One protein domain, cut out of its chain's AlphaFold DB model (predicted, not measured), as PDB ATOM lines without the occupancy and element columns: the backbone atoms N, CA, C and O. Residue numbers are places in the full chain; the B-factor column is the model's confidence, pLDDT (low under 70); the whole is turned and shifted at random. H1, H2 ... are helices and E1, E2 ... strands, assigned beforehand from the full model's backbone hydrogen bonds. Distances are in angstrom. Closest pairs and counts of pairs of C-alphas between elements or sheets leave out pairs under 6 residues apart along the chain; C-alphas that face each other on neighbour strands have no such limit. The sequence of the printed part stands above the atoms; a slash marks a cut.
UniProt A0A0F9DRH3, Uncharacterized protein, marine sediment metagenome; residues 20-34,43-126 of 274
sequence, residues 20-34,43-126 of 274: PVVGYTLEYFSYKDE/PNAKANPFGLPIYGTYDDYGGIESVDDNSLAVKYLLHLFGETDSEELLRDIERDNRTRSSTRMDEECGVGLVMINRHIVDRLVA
ATOM      1  N   PRO A  20     -35.614 -54.511 -44.315       97.00
ATOM      2  CA  PRO A  20     -35.640 -53.214 -44.972       97.00
ATOM      3  C   PRO A  20     -36.907 -53.038 -45.815       97.00
ATOM      4  O   PRO A  20     -37.219 -53.858 -46.687       97.00
ATOM      5  N   VAL A  21     -37.591 -51.914 -45.624       96.19
ATOM      6  CA  VAL A  21     -38.834 -51.573 -46.325       96.19
ATOM      7  C   VAL A  21     -38.786 -50.180 -46.936       96.19
ATOM      8  O   VAL A  21     -37.990 -49.318 -46.555       96.19
ATOM      9  N   VAL A  22     -39.673 -49.976 -47.905       96.44
ATOM     10  CA  VAL A  22     -40.069 -48.671 -48.421       96.44
ATOM     11  C   VAL A  22     -41.522 -48.435 -48.019       96.44
ATOM     12  O   VAL A  22     -42.424 -49.128 -48.497       96.44
ATOM     13  N   GLY A  23     -41.728 -47.488 -47.110       93.94
ATOM     14  CA  GLY A  23     -43.022 -46.965 -46.703       93.94
ATOM     15  C   GLY A  23     -43.557 -45.960 -47.717       93.94
ATOM     16  O   GLY A  23     -42.805 -45.197 -48.332       93.94
ATOM     17  N   TYR A  24     -44.869 -45.972 -47.911       90.94
ATOM     18  CA  TYR A  24     -45.529 -45.132 -48.894       90.94
ATOM     19  C   TYR A  24     -46.931 -44.752 -48.426       90.94
ATOM     20  O   TYR A  24     -47.690 -45.607 -47.965       90.94
ATOM     21  N   THR A  25     -47.273 -43.471 -48.508       91.25
ATOM     22  CA  THR A  25     -48.546 -42.962 -47.991       91.25
ATOM     23  C   THR A  25     -49.668 -43.093 -49.016       91.25
ATOM     24  O   THR A  25     -49.479 -42.837 -50.207       91.25
ATOM     25  N   LEU A  26     -50.850 -43.501 -48.557       88.81
ATOM     26  CA  LEU A  26     -52.066 -43.631 -49.356       88.81
ATOM     27  C   LEU A  26     -53.140 -42.674 -48.843       88.81
ATOM     28  O   LEU A  26     -53.377 -42.604 -47.641       88.81
ATOM     29  N   GLU A  27     -53.830 -41.994 -49.752       87.62
ATOM     30  CA  GLU A  27     -55.122 -41.370 -49.465       87.62
ATOM     31  C   GLU A  27     -56.233 -42.385 -49.728       87.62
ATOM     32  O   GLU A  27     -56.265 -42.992 -50.800       87.62
ATOM     33  N   TYR A  28     -57.159 -42.542 -48.789       85.12
ATOM     34  CA  TYR A  28     -58.355 -43.366 -48.919       85.12
ATOM     35  C   TYR A  28     -59.566 -42.501 -49.239       85.12
ATOM     36  O   TYR A  28     -59.961 -41.635 -48.454       85.12
ATOM     37  N   PHE A  29     -60.208 -42.782 -50.369       80.50
ATOM     38  CA  PHE A  29     -61.402 -42.057 -50.783       80.50
ATOM     39  C   PHE A  29     -62.640 -42.679 -50.142       80.50
ATOM     40  O   PHE A  29     -62.976 -43.841 -50.401       80.50
ATOM     41  N   SER A  30     -63.352 -41.904 -49.321       65.31
ATOM     42  CA  SER A  30     -64.681 -42.306 -48.869       65.31
ATOM     43  C   SER A  30     -65.671 -42.070 -50.005       65.31
ATOM     44  O   SER A  30     -66.056 -40.936 -50.271       65.31
ATOM     45  N   TYR A  31     -66.118 -43.130 -50.676       60.16
ATOM     46  CA  TYR A  31     -67.300 -43.033 -51.532       60.16
ATOM     47  C   TYR A  31     -68.525 -42.859 -50.629       60.16
ATOM     48  O   TYR A  31     -69.188 -43.834 -50.281       60.16
ATOM     49  N   LYS A  32     -68.811 -41.625 -50.197       52.75
ATOM     50  CA  LYS A  32     -70.035 -41.329 -49.435       52.75
ATOM     51  C   LYS A  32     -71.304 -41.540 -50.262       52.75
ATOM     52  O   LYS A  32     -72.359 -41.752 -49.680       52.75
ATOM     53  N   ASP A  33     -71.188 -41.598 -51.588       46.62
ATOM     54  CA  ASP A  33     -72.284 -41.936 -52.485       46.62
ATOM     55  C   ASP A  33     -71.903 -43.106 -53.404       46.62
ATOM     56  O   ASP A  33     -71.273 -42.939 -54.446       46.62
ATOM     57  N   GLU A  34     -72.360 -44.313 -53.056       48.78
ATOM     58  CA  GLU A  34     -72.290 -45.543 -53.870       48.78
ATOM     59  C   GLU A  34     -72.970 -45.426 -55.256       48.78
ATOM     60  O   GLU A  34     -73.122 -46.416 -55.965       48.78
ATOM     61  N   PRO A  43     -57.368 -49.332 -60.505       74.75
ATOM     62  CA  PRO A  43     -56.655 -49.799 -59.313       74.75
ATOM     63  C   PRO A  43     -56.546 -48.752 -58.194       74.75
ATOM     64  O   PRO A  43     -56.489 -49.116 -57.023       74.75
ATOM     65  N   ASN A  44     -56.552 -47.464 -58.551       76.81
ATOM     66  CA  ASN A  44     -56.467 -46.331 -57.626       76.81
ATOM     67  C   ASN A  44     -57.835 -45.708 -57.281       76.81
ATOM     68  O   ASN A  44     -57.903 -44.564 -56.830       76.81
ATOM     69  N   ALA A  45     -58.942 -46.404 -57.557       76.81
ATOM     70  CA  ALA A  45     -60.279 -45.865 -57.316       76.81
ATOM     71  C   ALA A  45     -60.580 -45.692 -55.820       76.81
ATOM     72  O   ALA A  45     -61.263 -44.753 -55.442       76.81
ATOM     73  N   LYS A  46     -60.065 -46.589 -54.968       79.62
ATOM     74  CA  LYS A  46     -60.321 -46.584 -53.515       79.62
ATOM     75  C   LYS A  46     -59.194 -45.985 -52.685       79.62
ATOM     76  O   LYS A  46     -59.440 -45.495 -51.590       79.62
ATOM     77  N   ALA A  47     -57.973 -46.075 -53.195       83.56
ATOM     78  CA  ALA A  47     -56.800 -45.537 -52.543       83.56
ATOM     79  C   ALA A  47     -55.844 -44.999 -53.600       83.56
ATOM     80  O   ALA A  47     -55.629 -45.668 -54.614       83.56
ATOM     81  N   ASN A  48     -55.267 -43.826 -53.369       84.69
ATOM     82  CA  ASN A  48     -54.261 -43.254 -54.250       84.69
ATOM     83  C   ASN A  48     -52.962 -43.034 -53.484       84.69
ATOM     84  O   ASN A  48     -52.995 -42.429 -52.415       84.69
ATOM     85  N   PRO A  49     -51.819 -43.486 -54.010       86.88
ATOM     86  CA  PRO A  49     -50.555 -43.112 -53.415       86.88
ATOM     87  C   PRO A  49     -50.301 -41.606 -53.507       86.88
ATOM     88  O   PRO A  49     -50.583 -40.979 -54.530       86.88
ATOM     89  N   PHE A  50     -49.679 -41.038 -52.483       88.44
ATOM     90  CA  PHE A  50     -49.153 -39.671 -52.457       88.44
ATOM     91  C   PHE A  50     -47.850 -39.646 -51.649       88.44
ATOM     92  O   PHE A  50     -47.518 -40.625 -50.984       88.44
ATOM     93  N   GLY A  51     -47.111 -38.540 -51.713       90.69
ATOM     94  CA  GLY A  51     -45.828 -38.419 -51.016       90.69
ATOM     95  C   GLY A  51     -44.652 -39.036 -51.777       90.69
ATOM     96  O   GLY A  51     -44.791 -39.475 -52.916       90.69
ATOM     97  N   LEU A  52     -43.485 -39.019 -51.133       94.50
ATOM     98  CA  LEU A  52     -42.233 -39.604 -51.619       94.50
ATOM     99  C   LEU A  52     -41.940 -40.908 -50.851       94.50
ATOM    100  O   LEU A  52     -42.411 -41.056 -49.723       94.50
ATOM    101  N   PRO A  53     -41.173 -41.856 -51.422       96.12
ATOM    102  CA  PRO A  53     -40.838 -43.112 -50.751       96.12
ATOM    103  C   PRO A  53     -39.994 -42.889 -49.491       96.12
ATOM    104  O   PRO A  53     -38.971 -42.206 -49.528       96.12
ATOM    105  N   ILE A  54     -40.422 -43.498 -48.383       96.88
ATOM    106  CA  ILE A  54     -39.781 -43.405 -47.065       96.88
ATOM    107  C   ILE A  54     -39.032 -44.706 -46.807       96.88
ATOM    108  O   ILE A  54     -39.614 -45.782 -46.900       96.88
ATOM    109  N   TYR A  55     -37.749 -44.635 -46.477       97.50
ATOM    110  CA  TYR A  55     -36.934 -45.822 -46.219       97.50
ATOM    111  C   TYR A  55     -36.803 -46.069 -44.716       97.50
ATOM    112  O   TYR A  55     -36.567 -45.127 -43.963       97.50
ATOM    113  N   GLY A  56     -36.910 -47.332 -44.303       96.94
ATOM    114  CA  GLY A  56     -36.805 -47.747 -42.902       96.94
ATOM    115  C   GLY A  56     -36.795 -49.270 -42.752       96.94
ATOM    116  O   GLY A  56     -36.481 -49.994 -43.706       96.94
ATOM    117  N   THR A  57     -37.145 -49.756 -41.566       96.81
ATOM    118  CA  THR A  57     -37.274 -51.184 -41.233       96.81
ATOM    119  C   THR A  57     -38.676 -51.510 -40.732       96.81
ATOM    120  O   THR A  57     -39.346 -50.655 -40.160       96.81
ATOM    121  N   TYR A  58     -39.140 -52.737 -40.974       94.62
ATOM    122  CA  TYR A  58     -40.453 -53.189 -40.508       94.62
ATOM    123  C   TYR A  58     -40.450 -53.504 -39.007       94.62
ATOM    124  O   TYR A  58     -39.594 -54.260 -38.548       94.62
ATOM    125  N   ASP A  59     -41.426 -52.982 -38.264       91.75
ATOM    126  CA  ASP A  59     -41.481 -53.059 -36.794       91.75
ATOM    127  C   ASP A  59     -42.206 -54.301 -36.222       91.75
ATOM    128  O   ASP A  59     -42.415 -54.379 -35.014       91.75
ATOM    129  N   ASP A  60     -42.617 -55.260 -37.068       89.06
ATOM    130  CA  ASP A  60     -43.453 -56.441 -36.733       89.06
ATOM    131  C   ASP A  60     -44.927 -56.146 -36.377       89.06
ATOM    132  O   ASP A  60     -45.766 -57.050 -36.311       89.06
ATOM    133  N   TYR A  61     -45.292 -54.879 -36.189       87.25
ATOM    134  CA  TYR A  61     -46.630 -54.447 -35.774       87.25
ATOM    135  C   TYR A  61     -47.404 -53.704 -36.861       87.25
ATOM    136  O   TYR A  61     -48.573 -53.363 -36.655       87.25
ATOM    137  N   GLY A  62     -46.828 -53.554 -38.054       83.81
ATOM    138  CA  GLY A  62     -47.492 -52.868 -39.165       83.81
ATOM    139  C   GLY A  62     -46.971 -51.485 -39.471       83.81
ATOM    140  O   GLY A  62     -47.540 -50.844 -40.359       83.81
ATOM    141  N   GLY A  63     -45.944 -51.062 -38.751       89.56
ATOM    142  CA  GLY A  63     -45.313 -49.772 -38.881       89.56
ATOM    143  C   GLY A  63     -43.907 -49.836 -39.451       89.56
ATOM    144  O   GLY A  63     -43.341 -50.905 -39.716       89.56
ATOM    145  N   ILE A  64     -43.372 -48.643 -39.674       94.06
ATOM    146  CA  ILE A  64     -42.005 -48.426 -40.130       94.06
ATOM    147  C   ILE A  64     -41.203 -47.729 -39.031       94.06
ATOM    148  O   ILE A  64     -41.643 -46.746 -38.443       94.06
ATOM    149  N   GLU A  65     -39.997 -48.220 -38.778       94.81
ATOM    150  CA  GLU A  65     -39.063 -47.628 -37.822       94.81
ATOM    151  C   GLU A  65     -37.705 -47.347 -38.479       94.81
ATOM    152  O   GLU A  65     -37.482 -47.647 -39.656       94.81
ATOM    153  N   SER A  66     -36.779 -46.762 -37.712       95.75
ATOM    154  CA  SER A  66     -35.419 -46.444 -38.173       95.75
ATOM    155  C   SER A  66     -35.388 -45.586 -39.450       95.75
ATOM    156  O   SER A  66     -34.538 -45.783 -40.323       95.75
ATOM    157  N   VAL A  67     -36.335 -44.651 -39.572       96.50
ATOM    158  CA  VAL A  67     -36.412 -43.705 -40.692       96.50
ATOM    159  C   VAL A  67     -35.372 -42.590 -40.543       96.50
ATOM    160  O   VAL A  67     -35.006 -42.206 -39.435       96.50
ATOM    161  N   ASP A  68     -34.875 -42.062 -41.665       95.75
ATOM    162  CA  ASP A  68     -33.994 -40.891 -41.650       95.75
ATOM    163  C   ASP A  68     -34.816 -39.596 -41.678       95.75
ATOM    164  O   ASP A  68     -35.311 -39.184 -42.733       95.75
ATOM    165  N   ASP A  69     -34.901 -38.921 -40.533       94.12
ATOM    166  CA  ASP A  69     -35.564 -37.617 -40.371       94.12
ATOM    167  C   ASP A  69     -34.971 -36.517 -41.252       94.12
ATOM    168  O   ASP A  69     -35.614 -35.502 -41.535       94.12
ATOM    169  N   ASN A  70     -33.729 -36.696 -41.705       93.44
ATOM    170  CA  ASN A  70     -33.095 -35.751 -42.607       93.44
ATOM    171  C   ASN A  70     -33.434 -35.994 -44.075       93.44
ATOM    172  O   ASN A  70     -33.156 -35.095 -44.880       93.44
ATOM    173  N   SER A  71     -34.036 -37.137 -44.411       95.31
ATOM    174  CA  SER A  71     -34.450 -37.445 -45.777       95.31
ATOM    175  C   SER A  71     -35.508 -36.461 -46.261       95.31
ATOM    176  O   SER A  71     -36.382 -36.001 -45.516       95.31
ATOM    177  N   LEU A  72     -35.445 -36.139 -47.548       95.62
ATOM    178  CA  LEU A  72     -36.387 -35.223 -48.172       95.62
ATOM    179  C   LEU A  72     -37.830 -35.742 -48.085       95.62
ATOM    180  O   LEU A  72     -38.752 -34.951 -47.901       95.62
ATOM    181  N   ALA A  73     -38.020 -37.063 -48.175       95.94
ATOM    182  CA  ALA A  73     -39.331 -37.698 -48.076       95.94
ATOM    183  C   ALA A  73     -39.987 -37.471 -46.706       95.94
ATOM    184  O   ALA A  73     -41.141 -37.040 -46.650       95.94
ATOM    185  N   VAL A  74     -39.247 -37.695 -45.614       96.12
ATOM    186  CA  VAL A  74     -39.759 -37.492 -44.249       96.12
ATOM    187  C   VAL A  74     -40.012 -36.011 -43.985       96.12
ATOM    188  O   VAL A  74     -41.089 -35.653 -43.511       96.12
ATOM    189  N   LYS A  75     -39.087 -35.124 -44.374       96.19
ATOM    190  CA  LYS A  75     -39.283 -33.672 -44.220       96.19
ATOM    191  C   LYS A  75     -40.495 -33.158 -44.991       96.19
ATOM    192  O   LYS A  75     -41.224 -32.311 -44.478       96.19
ATOM    193  N   TYR A  76     -40.716 -33.661 -46.205       95.06
ATOM    194  CA  TYR A  76     -41.895 -33.306 -46.991       95.06
ATOM    195  C   TYR A  76     -43.180 -33.771 -46.304       95.06
ATOM    196  O   TYR A  76     -44.146 -33.016 -46.229       95.06
ATOM    197  N   LEU A  77     -43.186 -34.986 -45.751       94.00
ATOM    198  CA  LEU A  77     -44.341 -35.505 -45.029       94.00
ATOM    199  C   LEU A  77     -44.643 -34.678 -43.768       94.00
ATOM    200  O   LEU A  77     -45.783 -34.265 -43.570       94.00
ATOM    201  N   LEU A  78     -43.624 -34.363 -42.965       94.75
ATOM    202  CA  LEU A  78     -43.751 -33.474 -41.804       94.75
ATOM    203  C   LEU A  78     -44.321 -32.108 -42.203       94.75
ATOM    204  O   LEU A  78     -45.262 -31.621 -41.579       94.75
ATOM    205  N   HIS A  79     -43.814 -31.526 -43.294       93.50
ATOM    206  CA  HIS A  79     -44.323 -30.271 -43.841       93.50
ATOM    207  C   HIS A  79     -45.802 -30.360 -44.238       93.50
ATOM    208  O   HIS A  79     -46.574 -29.466 -43.895       93.50
ATOM    209  N   LEU A  80     -46.208 -31.440 -44.914       90.50
ATOM    210  CA  LEU A  80     -47.594 -31.648 -45.340       90.50
ATOM    211  C   LEU A  80     -48.582 -31.696 -44.171       90.50
ATOM    212  O   LEU A  80     -49.704 -31.211 -44.312       90.50
ATOM    213  N   PHE A  81     -48.181 -32.283 -43.043       90.38
ATOM    214  CA  PHE A  81     -49.037 -32.421 -41.861       90.38
ATOM    215  C   PHE A  81     -48.816 -31.328 -40.808       90.38
ATOM    216  O   PHE A  81     -49.558 -31.275 -39.830       90.38
ATOM    217  N   GLY A  82     -47.851 -30.427 -41.014       91.44
ATOM    218  CA  GLY A  82     -47.507 -29.382 -40.048       91.44
ATOM    219  C   GLY A  82     -46.886 -29.927 -38.759       91.44
ATOM    220  O   GLY A  82     -47.018 -29.300 -37.711       91.44
ATOM    221  N   GLU A  83     -46.231 -31.084 -38.842       92.56
ATOM    222  CA  GLU A  83     -45.646 -31.797 -37.706       92.56
ATOM    223  C   GLU A  83     -44.132 -31.585 -37.611       92.56
ATOM    224  O   GLU A  83     -43.486 -31.084 -38.534       92.56
ATOM    225  N   THR A  84     -43.554 -31.977 -36.474       91.50
ATOM    226  CA  THR A  84     -42.102 -31.865 -36.226       91.50
ATOM    227  C   THR A  84     -41.430 -33.167 -35.799       91.50
ATOM    228  O   THR A  84     -40.205 -33.237 -35.832       91.50
ATOM    229  N   ASP A  85     -42.214 -34.186 -35.443       93.56
ATOM    230  CA  ASP A  85     -41.746 -35.499 -35.000       93.56
ATOM    231  C   ASP A  85     -42.221 -36.562 -36.000       93.56
ATOM    232  O   ASP A  85     -43.420 -36.712 -36.255       93.56
ATOM    233  N   SER A  86     -41.268 -37.249 -36.628       93.69
ATOM    234  CA  SER A  86     -41.543 -38.248 -37.660       93.69
ATOM    235  C   SER A  86     -42.111 -39.539 -37.076       93.69
ATOM    236  O   SER A  86     -43.003 -40.125 -37.689       93.69
ATOM    237  N   GLU A  87     -41.652 -39.970 -35.898       91.25
ATOM    238  CA  GLU A  87     -42.120 -41.196 -35.254       91.25
ATOM    239  C   GLU A  87     -43.576 -41.049 -34.818       91.25
ATOM    240  O   GLU A  87     -44.381 -41.961 -35.024       91.25
ATOM    241  N   GLU A  88     -43.929 -39.906 -34.227       90.50
ATOM    242  CA  GLU A  88     -45.311 -39.618 -33.837       90.50
ATOM    243  C   GLU A  88     -46.226 -39.555 -35.066       90.50
ATOM    244  O   GLU A  88     -47.265 -40.222 -35.096       90.50
ATOM    245  N   LEU A  89     -45.811 -38.839 -36.118       90.88
ATOM    246  CA  LEU A  89     -46.590 -38.728 -37.351       90.88
ATOM    247  C   LEU A  89     -46.803 -40.088 -38.032       90.88
ATOM    248  O   LEU A  89     -47.922 -40.400 -38.443       90.88
ATOM    249  N   LEU A  90     -45.756 -40.904 -38.166       90.62
ATOM    250  CA  LEU A  90     -45.860 -42.213 -38.816       90.62
ATOM    251  C   LEU A  90     -46.776 -43.150 -38.025       90.62
ATOM    252  O   LEU A  90     -47.678 -43.744 -38.616       90.62
ATOM    253  N   ARG A  91     -46.654 -43.184 -36.692       88.31
ATOM    254  CA  ARG A  91     -47.565 -43.952 -35.823       88.31
ATOM    255  C   ARG A  91     -49.016 -43.500 -35.936       88.31
ATOM    256  O   ARG A  91     -49.926 -44.325 -35.847       88.31
ATOM    257  N   ASP A  92     -49.257 -42.205 -36.103       87.56
ATOM    258  CA  ASP A  92     -50.608 -41.678 -36.293       87.56
ATOM    259  C   ASP A  92     -51.201 -42.082 -37.644       87.56
ATOM    260  O   ASP A  92     -52.375 -42.457 -37.714       87.56
ATOM    261  N   ILE A  93     -50.395 -42.038 -38.708       86.56
ATOM    262  CA  ILE A  93     -50.798 -42.497 -40.040       86.56
ATOM    263  C   ILE A  93     -51.084 -44.006 -40.028       86.56
ATOM    264  O   ILE A  93     -52.076 -44.449 -40.600       86.56
ATOM    265  N   GLU A  94     -50.257 -44.807 -39.358       83.25
ATOM    266  CA  GLU A  94     -50.440 -46.263 -39.224       83.25
ATOM    267  C   GLU A  94     -51.742 -46.646 -38.511       83.25
ATOM    268  O   GLU A  94     -52.295 -47.720 -38.747       83.25
ATOM    269  N   ARG A  95     -52.233 -45.776 -37.625       81.31
ATOM    270  CA  ARG A  95     -53.456 -45.991 -36.840       81.31
ATOM    271  C   ARG A  95     -54.709 -45.419 -37.502       81.31
ATOM    272  O   ARG A  95     -55.738 -45.340 -36.836       81.31
ATOM    273  N   ASP A  96     -54.620 -45.014 -38.772       77.25
ATOM    274  CA  ASP A  96     -55.690 -44.350 -39.528       77.25
ATOM    275  C   ASP A  96     -56.249 -43.098 -38.806       77.25
ATOM    276  O   ASP A  96     -57.416 -42.732 -38.961       77.25
ATOM    277  N   ASN A  97     -55.424 -42.417 -37.999       74.69
ATOM    278  CA  ASN A  97     -55.843 -41.261 -37.195       74.69
ATOM    279  C   ASN A  97     -55.695 -39.920 -37.929       74.69
ATOM    280  O   ASN A  97     -55.941 -38.864 -37.341       74.69
ATOM    281  N   ARG A  98     -55.270 -39.927 -39.198       79.88
ATOM    282  CA  ARG A  98     -54.992 -38.711 -39.969       79.88
ATOM    283  C   ARG A  98     -55.908 -38.589 -41.176       79.88
ATOM    284  O   ARG A  98     -56.201 -39.562 -41.868       79.88
ATOM    285  N   THR A  99     -56.315 -37.352 -41.441       80.25
ATOM    286  CA  THR A  99     -56.994 -36.962 -42.674       80.25
ATOM    287  C   THR A  99     -56.166 -35.928 -43.427       80.25
ATOM    288  O   THR A  99     -55.362 -35.196 -42.845       80.25
ATOM    289  N   ARG A 100     -56.340 -35.882 -44.746       79.19
ATOM    290  CA  ARG A 100     -55.755 -34.868 -45.629       79.19
ATOM    291  C   ARG A 100     -56.830 -34.353 -46.572       79.19
ATOM    292  O   ARG A 100     -57.651 -35.129 -47.051       79.19
ATOM    293  N   SER A 101     -56.811 -33.053 -46.875       73.12
ATOM    294  CA  SER A 101     -57.617 -32.507 -47.970       73.12
ATOM    295  C   SER A 101     -57.128 -33.113 -49.281       73.12
ATOM    296  O   SER A 101     -56.052 -32.748 -49.759       73.12
ATOM    297  N   SER A 102     -57.910 -34.014 -49.869       70.19
ATOM    298  CA  SER A 102     -57.515 -34.649 -51.117       70.19
ATOM    299  C   SER A 102     -57.436 -33.626 -52.232       70.19
ATOM    300  O   SER A 102     -58.309 -32.772 -52.408       70.19
ATOM    301  N   THR A 103     -56.398 -33.764 -53.039       65.25
ATOM    302  CA  THR A 103     -56.237 -33.033 -54.291       65.25
ATOM    303  C   THR A 103     -57.232 -33.475 -55.363       65.25
ATOM    304  O   THR A 103     -57.462 -32.733 -56.313       65.25
ATOM    305  N   ARG A 104     -57.839 -34.660 -55.208       63.91
ATOM    306  CA  ARG A 104     -58.720 -35.279 -56.203       63.91
ATOM    307  C   ARG A 104     -60.204 -35.035 -55.954       63.91
ATOM    308  O   ARG A 104     -60.964 -34.999 -56.917       63.91
ATOM    309  N   MET A 105     -60.617 -34.945 -54.690       59.19
ATOM    310  CA  MET A 105     -62.037 -34.870 -54.318       59.19
ATOM    311  C   MET A 105     -62.423 -33.579 -53.586       59.19
ATOM    312  O   MET A 105     -63.594 -33.430 -53.268       59.19
ATOM    313  N   ASP A 106     -61.480 -32.657 -53.328       69.44
ATOM    314  CA  ASP A 106     -61.698 -31.445 -52.511       69.44
ATOM    315  C   ASP A 106     -62.390 -31.742 -51.156       69.44
ATOM    316  O   ASP A 106     -63.108 -30.918 -50.592       69.44
ATOM    317  N   GLU A 107     -62.149 -32.942 -50.618       76.38
ATOM    318  CA  GLU A 107     -62.707 -33.468 -49.371       76.38
ATOM    319  C   GLU A 107     -61.595 -34.043 -48.487       76.38
ATOM    320  O   GLU A 107     -60.545 -34.468 -48.979       76.38
ATOM    321  N   GLU A 108     -61.833 -34.102 -47.175       81.00
ATOM    322  CA  GLU A 108     -60.946 -34.818 -46.260       81.00
ATOM    323  C   GLU A 108     -60.997 -36.326 -46.517       81.00
ATOM    324  O   GLU A 108     -62.045 -36.965 -46.407       81.00
ATOM    325  N   CYS A 109     -59.841 -36.895 -46.839       82.56
ATOM    326  CA  CYS A 109     -59.638 -38.318 -47.057       82.56
ATOM    327  C   CYS A 109     -58.797 -38.900 -45.927       82.56
ATOM    328  O   CYS A 109     -57.887 -38.237 -45.427       82.56
ATOM    329  N   GLY A 110     -59.097 -40.140 -45.535       86.94
ATOM    330  CA  GLY A 110     -58.261 -40.868 -44.582       86.94
ATOM    331  C   GLY A 110     -56.875 -41.104 -45.171       86.94
ATOM    332  O   GLY A 110     -56.739 -41.252 -46.385       86.94
ATOM    333  N   VAL A 111     -55.853 -41.132 -44.329       89.69
ATOM    334  CA  VAL A 111     -54.471 -41.375 -44.746       89.69
ATOM    335  C   VAL A 111     -53.973 -42.646 -44.083       89.69
ATOM    336  O   VAL A 111     -54.160 -42.816 -42.883       89.69
ATOM    337  N   GLY A 112     -53.319 -43.509 -44.857       90.06
ATOM    338  CA  GLY A 112     -52.644 -44.695 -44.339       90.06
ATOM    339  C   GLY A 112     -51.223 -44.827 -44.859       90.06
ATOM    340  O   GLY A 112     -50.834 -44.193 -45.841       90.06
ATOM    341  N   LEU A 113     -50.457 -45.693 -44.207       90.31
ATOM    342  CA  LEU A 113     -49.119 -46.087 -44.624       90.31
ATOM    343  C   LEU A 113     -49.160 -47.530 -45.103       90.31
ATOM    344  O   LEU A 113     -49.755 -48.391 -44.457       90.31
ATOM    345  N   VAL A 114     -48.493 -47.801 -46.217       91.19
ATOM    346  CA  VAL A 114     -48.251 -49.159 -46.693       91.19
ATOM    347  C   VAL A 114     -46.773 -49.393 -46.918       91.19
ATOM    348  O   VAL A 114     -46.019 -48.455 -47.167       91.19
ATOM    349  N   MET A 115     -46.364 -50.657 -46.865       93.06
ATOM    350  CA  MET A 115     -44.963 -51.036 -46.983       93.06
ATOM    351  C   MET A 115     -44.714 -51.979 -48.148       93.06
ATOM    352  O   MET A 115     -45.522 -52.846 -48.497       93.06
ATOM    353  N   ILE A 116     -43.551 -51.795 -48.756       93.50
ATOM    354  CA  ILE A 116     -43.018 -52.636 -49.815       93.50
ATOM    355  C   ILE A 116     -41.653 -53.124 -49.345       93.50
ATOM    356  O   ILE A 116     -40.835 -52.324 -48.899       93.50
ATOM    357  N   ASN A 117     -41.381 -54.422 -49.463       94.25
ATOM    358  CA  ASN A 117     -40.046 -54.945 -49.189       94.25
ATOM    359  C   ASN A 117     -39.020 -54.244 -50.104       94.25
ATOM    360  O   ASN A 117     -39.197 -54.195 -51.328       94.25
ATOM    361  N   ARG A 118     -37.954 -53.686 -49.518       95.50
ATOM    362  CA  ARG A 118     -36.991 -52.841 -50.240       95.50
ATOM    363  C   ARG A 118     -36.295 -53.584 -51.373       95.50
ATOM    364  O   ARG A 118     -36.092 -52.995 -52.429       95.50
ATOM    365  N   HIS A 119     -36.003 -54.874 -51.203       94.19
ATOM    366  CA  HIS A 119     -35.399 -55.678 -52.264       94.19
ATOM    367  C   HIS A 119     -36.278 -55.688 -53.522       94.19
ATOM    368  O   HIS A 119     -35.776 -55.531 -54.633       94.19
ATOM    369  N   ILE A 120     -37.600 -55.796 -53.363       93.44
ATOM    370  CA  ILE A 120     -38.537 -55.755 -54.493       93.44
ATOM    371  C   ILE A 120     -38.473 -54.400 -55.208       93.44
ATOM    372  O   ILE A 120     -38.421 -54.364 -56.439       93.44
ATOM    373  N   VAL A 121     -38.435 -53.293 -54.457       93.81
ATOM    374  CA  VAL A 121     -38.301 -51.942 -55.030       93.81
ATOM    375  C   VAL A 121     -36.983 -51.800 -55.784       93.81
ATOM    376  O   VAL A 121     -36.995 -51.421 -56.954       93.81
ATOM    377  N   ASP A 122     -35.865 -52.165 -55.161       94.44
ATOM    378  CA  ASP A 122     -34.531 -52.043 -55.751       94.44
ATOM    379  C   ASP A 122     -34.430 -52.827 -57.069       94.44
ATOM    380  O   ASP A 122     -33.849 -52.346 -58.045       94.44
ATOM    381  N   ARG A 123     -35.057 -54.008 -57.150       93.12
ATOM    382  CA  ARG A 123     -35.107 -54.810 -58.383       93.12
ATOM    383  C   ARG A 123     -35.972 -54.180 -59.466       93.12
ATOM    384  O   ARG A 123     -35.565 -54.180 -60.629       93.12
ATOM    385  N   LEU A 124     -37.125 -53.615 -59.110       90.62
ATOM    386  CA  LEU A 124     -37.966 -52.881 -60.060       90.62
ATOM    387  C   LEU A 124     -37.236 -51.650 -60.618       90.62
ATOM    388  O   LEU A 124     -37.274 -51.417 -61.827       90.62
ATOM    389  N   VAL A 125     -36.525 -50.913 -59.759       91.25
ATOM    390  CA  VAL A 125     -35.712 -49.752 -60.145       91.25
ATOM    391  C   VAL A 125     -34.554 -50.172 -61.052       91.25
ATOM    392  O   VAL A 125     -34.386 -49.613 -62.136       91.25
ATOM    393  N   ALA A 126     -33.797 -51.201 -60.662       91.19
ATOM    394  CA  ALA A 126     -32.639 -51.688 -61.412       91.19
ATOM    395  C   ALA A 126     -33.003 -52.269 -62.787       91.19
ATOM    396  O   ALA A 126     -32.236 -52.135 -63.739       91.19
TER     397      ALA A 126
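AT A GLANCE: This is residues 20 to 34 and 43 to 126 of the 274 residues of an uncharacterized protein of marine sediment metagenome (UniProt A0A0F9DRH3). A sheet of four antiparallel strands curls like part of a barrel, with H1 covering one face by E2 and E1, H2 beside the strands at E4, and H3 at one end, packed on the beginning of E1. The printed part has 99 residues with three named helices and four named strands, in the order E1 E2 H1 H2 E3 E4 H3 along the chain. The sheet's order is E2 E1 E4 E3, and the class is mixed, helices and strands. The whole is compact, with a radius of gyration of the C-alphas of 13.7 A and spans of 39 by 31 by 25 A.

IN THESE COORDINATES: E1, residues 20 to 28, begins with C-alpha 20 at (-35.640, -53.214, -44.972) and is 25.1 A long. E2, residues 47 to 58, is 21.7 A from first to last C-alpha and bends by 97 degrees at residue 55. H1, residues 72 to 81, is 14.4 A long, with C-alpha 72 at (-36.387, -35.223, -48.172). H2 is residues 86 to 94, 12.1 A, and E3 is residues 98 to 101, 10.5 A. E4, residues 108 to 117, is 29.2 A long. H3, residues 118 to 126, is 12.0 A long and ends with C-alpha 126 at (-32.639, -51.688, -61.412).

HOW THE PARTS SIT: The sheet is strongly twisted, and its edge strands, E2 and E3, are apart. E1 and E4 are antiparallel at 158 degrees, with N 24 and O 114 within hydrogen-bond range at 2.8 A. E2 and E1 are antiparallel at 156 degrees, with N 23 and O 54 at 2.7 A. E3 and E4 form a hairpin, antiparallel at 117 degrees, with N 109 and O 100 at 2.8 A. H1 on one face of the sheet makes two layers, a helix layer over a strand layer. Its height over the sheet is 8.5 A, and on the local plane it runs along the strands, only just, at 29 degrees to E1. The closest C-alphas of E2 and H1 are those of Leu 52 and Ala 73, 5.0 A apart. H2 is on the sheet but at the sheet's level, and its closest C-alphas with E4 are those of Ile 93 and Gly 112, 5.2 A apart. H1 and H2 only just touch, with 3 pairs of C-alphas within 8 A, the closest Leu 78 and Ser 86 at 6.7 A. H3 is on the sheet, over none of the strands; its closest C-alphas with E1 are those of Arg 118 and Val 21, 4.5 A apart. In H1, H2 and H3 every O i to N i+4 pair is within hydrogen-bond range.

THE WHOLE: The two C-alphas farthest apart, those of Glu 34 and Asn 70, are 41.9 A apart. Residues 35 to 42 are not printed, and C-alphas 34 and 43 are 17.1 A apart across the cut. The link from E2 to H1, residues 59 to 71, is long, and its residues 64 to 65 pair antiparallel with residues 57 to 58 of E2. The mean pLDDT of the printed part is 86.8, and residues 30 to 34 and 103 to 106 are under 70.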